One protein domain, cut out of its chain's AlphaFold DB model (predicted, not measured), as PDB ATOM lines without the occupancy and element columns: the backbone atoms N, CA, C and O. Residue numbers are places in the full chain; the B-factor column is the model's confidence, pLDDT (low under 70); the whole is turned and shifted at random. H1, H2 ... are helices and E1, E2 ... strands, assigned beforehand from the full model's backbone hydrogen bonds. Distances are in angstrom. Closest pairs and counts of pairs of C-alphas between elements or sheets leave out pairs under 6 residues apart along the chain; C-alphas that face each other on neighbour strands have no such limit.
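This is residues 279 to 335 of the 354 residues of the protein "FtsK_alpha domain-containing protein" of Actinobacteria bacterium (UniProt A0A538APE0). A long, twisted hairpin of two strands, E1 and E2, has helix H1 packed beside E1; H3 packs steeply on H1, and the turn at residues 303 to 308 sticks out. The 57 printed residues hold H1, E1, E2, H2, H3 in that order, a mixed class with an antiparallel sheet E1 - E2. The whole is compact, radius of gyration of the C-alphas 11.2 A, yet elongated, spanning 34 by 21 by 18 A.

Look first at the hairpin of E1, residues 296 to 303, and E2, residues 308 to 314, antiparallel at 159 degrees; N 299 and O 311 are within hydrogen-bond range at 2.8 A. E1 bends by 56 degrees at residue 299. H1, residues 279 to 291, comes closest to E1 at the C-alphas of Phe 289 and Ala 296, 6.3 A. With residues 284 to 288 alone, H1 touches H3, residues 327 to 333, at a steep tilt of 63 degrees, opposite ways; the closest C-alphas, Thr 288 and Ile 330, are 6.7 A apart. H2, residues 320 to 324, and H3 meet only through their link. In H1, H2 and H3 every O i to N i+4 pair is within hydrogen-bond range.

Find C-alpha 279 at (198.125, 140.701, 210.080); from there H1 runs 18.5 A. E1 spans 20.1 A, E2 19.0 A. H3 ends at C-alpha 333, (205.724, 136.511, 198.423).

The C-alphas farthest apart, of Pro 305 and Gly 317, are 34.7 A apart. The printed part has no cut, its four links are tight, and no printed residue is under 70 in pLDDT.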
ATOM      1  N   GLU A 279     199.248 141.561 210.472       85.12
ATOM      2  CA  GLU A 279     198.125 140.701 210.080       85.12
ATOM      3  C   GLU A 279     198.123 140.427 208.568       85.12
ATOM      4  O   GLU A 279     197.909 139.295 208.132       85.12
ATOM      5  N   GLN A 280     198.443 141.436 207.751       86.56
ATOM      6  CA  GLN A 280     198.588 141.258 206.302       86.56
ATOM      7  C   GLN A 280     199.736 140.302 205.960       86.56
ATOM      8  O   GLN A 280     199.580 139.422 205.112       86.56
ATOM      9  N   THR A 281     200.865 140.438 206.657       89.25
ATOM     10  CA  THR A 281     202.036 139.567 206.492       89.25
ATOM     11  C   THR A 281     201.708 138.131 206.897       89.25
ATOM     12  O   THR A 281     202.063 137.193 206.184       89.25
ATOM     13  N   LYS A 282     200.967 137.942 207.996       90.38
ATOM     14  CA  LYS A 282     200.484 136.628 208.438       90.38
ATOM     15  C   LYS A 282     199.598 135.969 207.379       90.38
ATOM     16  O   LYS A 282     199.856 134.830 206.994       90.38
ATOM     17  N   ALA A 283     198.613 136.694 206.848       90.12
ATOM     18  CA  ALA A 283     197.741 136.181 205.793       90.12
ATOM     19  C   ALA A 283     198.518 135.839 204.507       90.12
ATOM     20  O   ALA A 283     198.204 134.862 203.828       90.12
ATOM     21  N   ALA A 284     199.544 136.622 204.161       90.81
ATOM     22  CA  ALA A 284     200.415 136.341 203.023       90.81
ATOM     23  C   ALA A 284     201.275 135.080 203.239       90.81
ATOM     24  O   ALA A 284     201.387 134.258 202.326       90.81
ATOM     25  N   LEU A 285     201.818 134.877 204.444       91.81
ATOM     26  CA  LEU A 285     202.544 133.660 204.831       91.81
ATOM     27  C   LEU A 285     201.663 132.413 204.699       91.81
ATOM     28  O   LEU A 285     202.052 131.457 204.031       91.81
ATOM     29  N   GLU A 286     200.457 132.441 205.266       92.25
ATOM     30  CA  GLU A 286     199.514 131.314 205.208       92.25
ATOM     31  C   GLU A 286     199.113 130.966 203.766       92.25
ATOM     32  O   GLU A 286     199.124 129.795 203.379       92.25
ATOM     33  N   ARG A 287     198.844 131.977 202.927       92.00
ATOM     34  CA  ARG A 287     198.579 131.777 201.488       92.00
ATOM     35  C   ARG A 287     199.767 131.149 200.767       92.00
ATOM     36  O   ARG A 287     199.577 130.284 199.917       92.00
ATOM     37  N   THR A 288     200.980 131.578 201.101       92.88
ATOM     38  CA  THR A 288     202.202 131.050 200.487       92.88
ATOM     39  C   THR A 288     202.368 129.576 200.841       92.88
ATOM     40  O   THR A 288     202.490 128.750 199.941       92.88
ATOM     41  N   PHE A 289     202.259 129.205 202.119       92.25
ATOM     42  CA  PHE A 289     202.338 127.800 202.535       92.25
ATOM     43  C   PHE A 289     201.289 126.923 201.838       92.25
ATOM     44  O   PHE A 289     201.633 125.862 201.309       92.25
ATOM     45  N   HIS A 290     200.047 127.406 201.734       91.56
ATOM     46  CA  HIS A 290     198.981 126.712 201.014       91.56
ATOM     47  C   HIS A 290     199.317 126.491 199.527       91.56
ATOM     48  O   HIS A 290     199.188 125.376 199.024       91.56
ATOM     49  N   ASN A 291     199.806 127.519 198.826       92.94
ATOM     50  CA  ASN A 291     200.131 127.438 197.395       92.94
ATOM     51  C   ASN A 291     201.227 126.408 197.074       92.94
ATOM     52  O   ASN A 291     201.187 125.778 196.020       92.94
ATOM     53  N   PHE A 292     202.181 126.206 197.985       89.75
ATOM     54  CA  PHE A 292     203.268 125.232 197.818       89.75
ATOM     55  C   PHE A 292     202.946 123.838 198.394       89.75
ATOM     56  O   PHE A 292     203.800 122.934 198.405       89.75
ATOM     57  N   GLY A 293     201.709 123.634 198.859       88.56
ATOM     58  CA  GLY A 293     201.249 122.373 199.438       88.56
ATOM     59  C   GLY A 293     201.986 122.018 200.729       88.56
ATOM     60  O   GLY A 293     202.308 120.853 200.960       88.56
ATOM     61  N   VAL A 294     202.331 123.027 201.528       90.06
ATOM     62  CA  VAL A 294     202.927 122.873 202.855       90.06
ATOM     63  C   VAL A 294     201.845 123.182 203.879       90.06
ATOM     64  O   VAL A 294     201.419 124.324 204.020       90.06
ATOM     65  N   ALA A 295     201.390 122.152 204.587       86.62
ATOM     66  CA  ALA A 295     200.421 122.308 205.660       86.62
ATOM     67  C   ALA A 295     201.131 122.875 206.900       86.62
ATOM     68  O   ALA A 295     201.731 122.143 207.687       86.62
ATOM     69  N   ALA A 296     201.140 124.204 207.014       87.12
ATOM     70  CA  ALA A 296     201.755 124.934 208.114       87.12
ATOM     71  C   ALA A 296     200.907 126.154 208.497       87.12
ATOM     72  O   ALA A 296     200.274 126.776 207.640       87.12
ATOM     73  N   ARG A 297     200.898 126.505 209.785       88.88
ATOM     74  CA  ARG A 297     200.114 127.608 210.351       88.88
ATOM     75  C   ARG A 297     200.996 128.530 211.185       88.88
ATOM     76  O   ARG A 297     201.868 128.072 211.917       88.88
ATOM     77  N   VAL A 298     200.747 129.835 211.102       90.38
ATOM     78  CA  VAL A 298     201.449 130.837 211.913       90.38
ATOM     79  C   VAL A 298     200.771 130.944 213.284       90.38
ATOM     80  O   VAL A 298     199.611 131.347 213.374       90.38
ATOM     81  N   VAL A 299     201.488 130.582 214.349       87.88
ATOM     82  CA  VAL A 299     200.965 130.534 215.727       87.88
ATOM     83  C   VAL A 299     201.142 131.871 216.436       87.88
ATOM     84  O   VAL A 299     200.218 132.362 217.080       87.88
ATOM     85  N   SER A 300     202.322 132.478 216.316       85.12
ATOM     86  CA  SER A 300     202.644 133.726 217.006       85.12
ATOM     87  C   SER A 300     203.572 134.609 216.172       85.12
ATOM     88  O   SER A 300     204.277 134.140 215.276       85.12
ATOM     89  N   ALA A 301     203.548 135.911 216.453       87.50
ATOM     90  CA  ALA A 301     204.416 136.897 215.827       87.50
ATOM     91  C   ALA A 301     205.066 137.763 216.911       87.50
ATOM     92  O   ALA A 301     204.383 138.391 217.718       87.50
ATOM     93  N   HIS A 302     206.392 137.812 216.913       88.12
ATOM     94  CA  HIS A 302     207.206 138.613 217.816       88.12
ATOM     95  C   HIS A 302     207.930 139.694 217.015       88.12
ATOM     96  O   HIS A 302     208.904 139.424 216.309       88.12
ATOM     97  N   ARG A 303     207.458 140.936 217.118       85.50
ATOM     98  CA  ARG A 303     208.077 142.084 216.449       85.50
ATOM     99  C   ARG A 303     209.263 142.604 217.259       85.50
ATOM    100  O   ARG A 303     209.106 143.004 218.408       85.50
ATOM    101  N   GLY A 304     210.438 142.613 216.646       84.81
ATOM    102  CA  GLY A 304     211.635 143.276 217.149       84.81
ATOM    103  C   GLY A 304     211.868 144.639 216.481       84.81
ATOM    104  O   GLY A 304     211.156 145.009 215.549       84.81
ATOM    105  N   PRO A 305     212.896 145.387 216.923       82.25
ATOM    106  CA  PRO A 305     213.219 146.713 216.383       82.25
ATOM    107  C   PRO A 305     213.693 146.674 214.922       82.25
ATOM    108  O   PRO A 305     213.474 147.625 214.180       82.25
ATOM    109  N   THR A 306     214.331 145.575 214.512       82.62
ATOM    110  CA  THR A 306     214.864 145.398 213.150       82.62
ATOM    111  C   THR A 306     214.139 144.301 212.376       82.62
ATOM    112  O   THR A 306     214.049 144.369 211.156       82.62
ATOM    113  N   VAL A 307     213.644 143.268 213.063       87.38
ATOM    114  CA  VAL A 307     213.110 142.049 212.442       87.38
ATOM    115  C   VAL A 307     211.865 141.570 213.174       87.38
ATOM    116  O   VAL A 307     211.767 141.735 214.387       87.38
ATOM    117  N   THR A 308     210.945 140.936 212.449       88.62
ATOM    118  CA  THR A 308     209.765 140.277 213.025       88.62
ATOM    119  C   THR A 308     209.931 138.769 212.904       88.62
ATOM    120  O   THR A 308     210.202 138.261 211.819       88.62
ATOM    121  N   MET A 309     209.796 138.058 214.019       89.56
ATOM    122  CA  MET A 309     209.873 136.603 214.085       89.56
ATOM    123  C   MET A 309     208.463 136.020 214.074       89.56
ATOM    124  O   MET A 309     207.652 136.368 214.925       89.56
ATOM    125  N   TYR A 310     208.190 135.117 213.139       90.69
ATOM    126  CA  TYR A 310     206.930 134.381 213.068       90.69
ATOM    127  C   TYR A 310     207.173 132.936 213.508       90.69
ATOM    128  O   TYR A 310     208.024 132.252 212.937       90.69
ATOM    129  N   GLU A 311     206.452 132.474 214.527       90.38
ATOM    130  CA  GLU A 311     206.447 131.064 214.913       90.38
ATOM    131  C   GLU A 311     205.472 130.312 214.004       90.38
ATOM    132  O   GLU A 311     204.289 130.652 213.922       90.38
ATOM    133  N   VAL A 312     205.979 129.289 213.317       89.25
ATOM    134  CA  VAL A 312     205.211 128.472 212.375       89.25
ATOM    135  C   VAL A 312     205.166 127.041 212.887       89.25
ATOM    136  O   VAL A 312     206.206 126.423 213.114       89.25
ATOM    137  N   GLU A 313     203.958 126.517 213.050       88.50
ATOM    138  CA  GLU A 313     203.708 125.118 213.370       88.50
ATOM    139  C   GLU A 313     203.391 124.359 212.085       88.50
ATOM    140  O   GLU A 313     202.627 124.821 211.237       88.50
ATOM    141  N   VAL A 314     204.022 123.204 211.922       88.25
ATOM    142  CA  VAL A 314     203.932 122.384 210.715       88.25
ATOM    143  C   VAL A 314     203.119 121.140 211.046       88.25
ATOM    144  O   VAL A 314     203.368 120.504 212.069       88.25
ATOM    145  N   GLU A 315     202.166 120.777 210.188       86.38
ATOM    146  CA  GLU A 315     201.340 119.595 210.419       86.38
ATOM    147  C   GLU A 315     202.157 118.290 210.346       86.38
ATOM    148  O   GLU A 315     203.119 118.187 209.564       86.38
ATOM    149  N   PRO A 316     201.763 117.261 211.123       79.75
ATOM    150  CA  PRO A 316     202.396 115.950 211.088       79.75
ATOM    151  C   PRO A 316     202.454 115.383 209.665       79.75
ATOM    152  O   PRO A 316     201.457 115.338 208.950       79.75
ATOM    153  N   GLY A 317     203.637 114.929 209.249       81.06
ATOM    154  CA  GLY A 317     203.865 114.358 207.915       81.06
ATOM    155  C   GLY A 317     204.512 115.312 206.907       81.06
ATOM    156  O   GLY A 317     205.065 114.853 205.903       81.06
ATOM    157  N   THR A 318     204.564 116.617 207.184       84.06
ATOM    158  CA  THR A 318     205.317 117.560 206.347       84.06
ATOM    159  C   THR A 318     206.795 117.570 206.750       84.06
ATOM    160  O   THR A 318     207.160 117.875 207.883       84.06
ATOM    161  N   LYS A 319     207.687 117.232 205.810       85.06
ATOM    162  CA  LYS A 319     209.140 117.218 206.053       85.06
ATOM    163  C   LYS A 319     209.656 118.635 206.325       85.06
ATOM    164  O   LYS A 319     209.440 119.522 205.504       85.06
ATOM    165  N   VAL A 320     210.451 118.816 207.384       83.88
ATOM    166  CA  VAL A 320     211.082 120.109 207.735       83.88
ATOM    167  C   VAL A 320     211.888 120.694 206.565       83.88
ATOM    168  O   VAL A 320     211.812 121.890 206.297       83.88
ATOM    169  N   ASN A 321     212.572 119.848 205.785       85.00
ATOM    170  CA  ASN A 321     213.312 120.278 204.591       85.00
ATOM    171  C   ASN A 321     212.435 120.962 203.532       85.00
ATOM    172  O   ASN A 321     212.937 121.804 202.796       85.00
ATOM    173  N   ARG A 322     211.142 120.624 203.459       86.06
ATOM    174  CA  ARG A 322     210.208 121.240 202.512       86.06
ATOM    175  C   ARG A 322     209.880 122.682 202.893       86.06
ATOM    176  O   ARG A 322     209.663 123.499 202.011       86.06
ATOM    177  N   VAL A 323     209.870 123.003 204.186       88.06
ATOM    178  CA  VAL A 323     209.698 124.383 204.664       88.06
ATOM    179  C   VAL A 323     210.983 125.177 204.446       88.06
ATOM    180  O   VAL A 323     210.932 126.297 203.954       88.06
ATOM    181  N   LEU A 324     212.142 124.571 204.733       89.38
ATOM    182  CA  LEU A 324     213.448 125.201 204.521       89.38
ATOM    183  C   LEU A 324     213.694 125.571 203.050       89.38
ATOM    184  O   LEU A 324     214.262 126.623 202.783       89.38
ATOM    185  N   SER A 325     213.237 124.751 202.097       90.44
ATOM    186  CA  SER A 325     213.385 125.053 200.668       90.44
ATOM    187  C   SER A 325     212.525 126.220 200.178       90.44
ATOM    188  O   SER A 325     212.834 126.773 199.132       90.44
ATOM    189  N   LEU A 326     211.469 126.601 200.906       90.81
ATOM    190  CA  LEU A 326     210.574 127.704 200.528       90.81
ATOM    191  C   LEU A 326     211.090 129.081 200.968       90.81
ATOM    192  O   LEU A 326     210.385 130.069 200.810       90.81
ATOM    193  N   GLN A 327     212.293 129.166 201.542       93.25
ATOM    194  CA  GLN A 327     212.865 130.414 202.049       93.25
ATOM    195  C   GLN A 327     212.824 131.549 201.010       93.25
ATOM    196  O   GLN A 327     212.336 132.639 201.312       93.25
ATOM    197  N   ASP A 328     213.263 131.265 199.781       91.25
ATOM    198  CA  ASP A 328     213.296 132.238 198.684       91.25
ATOM    199  C   ASP A 328     211.884 132.604 198.198       91.25
ATOM    200  O   ASP A 328     211.586 133.774 197.945       91.25
ATOM    201  N   ASP A 329     210.983 131.620 198.127       92.38
ATOM    202  CA  ASP A 329     209.595 131.822 197.701       92.38
ATOM    203  C   ASP A 329     208.800 132.660 198.714       92.38
ATOM    204  O   ASP A 329     207.997 133.517 198.337       92.38
ATOM    205  N   ILE A 330     209.051 132.464 200.011       92.06
ATOM    206  CA  ILE A 330     208.463 133.268 201.090       92.06
ATOM    207  C   ILE A 330     209.007 134.697 201.035       92.06
ATOM    208  O   ILE A 330     208.231 135.644 201.158       92.06
ATOM    209  N   ALA A 331     210.314 134.878 200.812       92.62
ATOM    210  CA  ALA A 331     210.907 136.206 200.649       92.62
ATOM    211  C   ALA A 331     210.275 136.960 199.468       92.62
ATOM    212  O   ALA A 331     209.910 138.133 199.599       92.62
ATOM    213  N   TYR A 332     210.055 136.262 198.350       92.38
ATOM    214  CA  TYR A 332     209.364 136.803 197.185       92.38
ATOM    215  C   TYR A 332     207.907 137.181 197.490       92.38
ATOM    216  O   TYR A 332     207.494 138.307 197.208       92.38
ATOM    217  N   ALA A 333     207.135 136.282 198.109       89.81
ATOM    218  CA  ALA A 333     205.724 136.511 198.423       89.81
ATOM    219  C   ALA A 333     205.503 137.656 199.427       89.81
ATOM    220  O   ALA A 333     204.502 138.368 199.346       89.81
ATOM    221  N   LEU A 334     206.447 137.856 200.348       88.56
ATOM    222  CA  LEU A 334     206.425 138.937 201.335       88.56
ATOM    223  C   LEU A 334     207.103 140.225 200.853       88.56
ATOM    224  O   LEU A 334     207.227 141.166 201.636       88.56
ATOM    225  N   ALA A 335     207.583 140.268 199.604       88.81
ATOM    226  CA  ALA A 335     208.338 141.391 199.046       88.81
ATOM    227  C   ALA A 335     209.482 141.873 199.966       88.81
ATOM    228  O   ALA A 335     209.775 143.067 200.064       88.81
TER     229      ALA A 335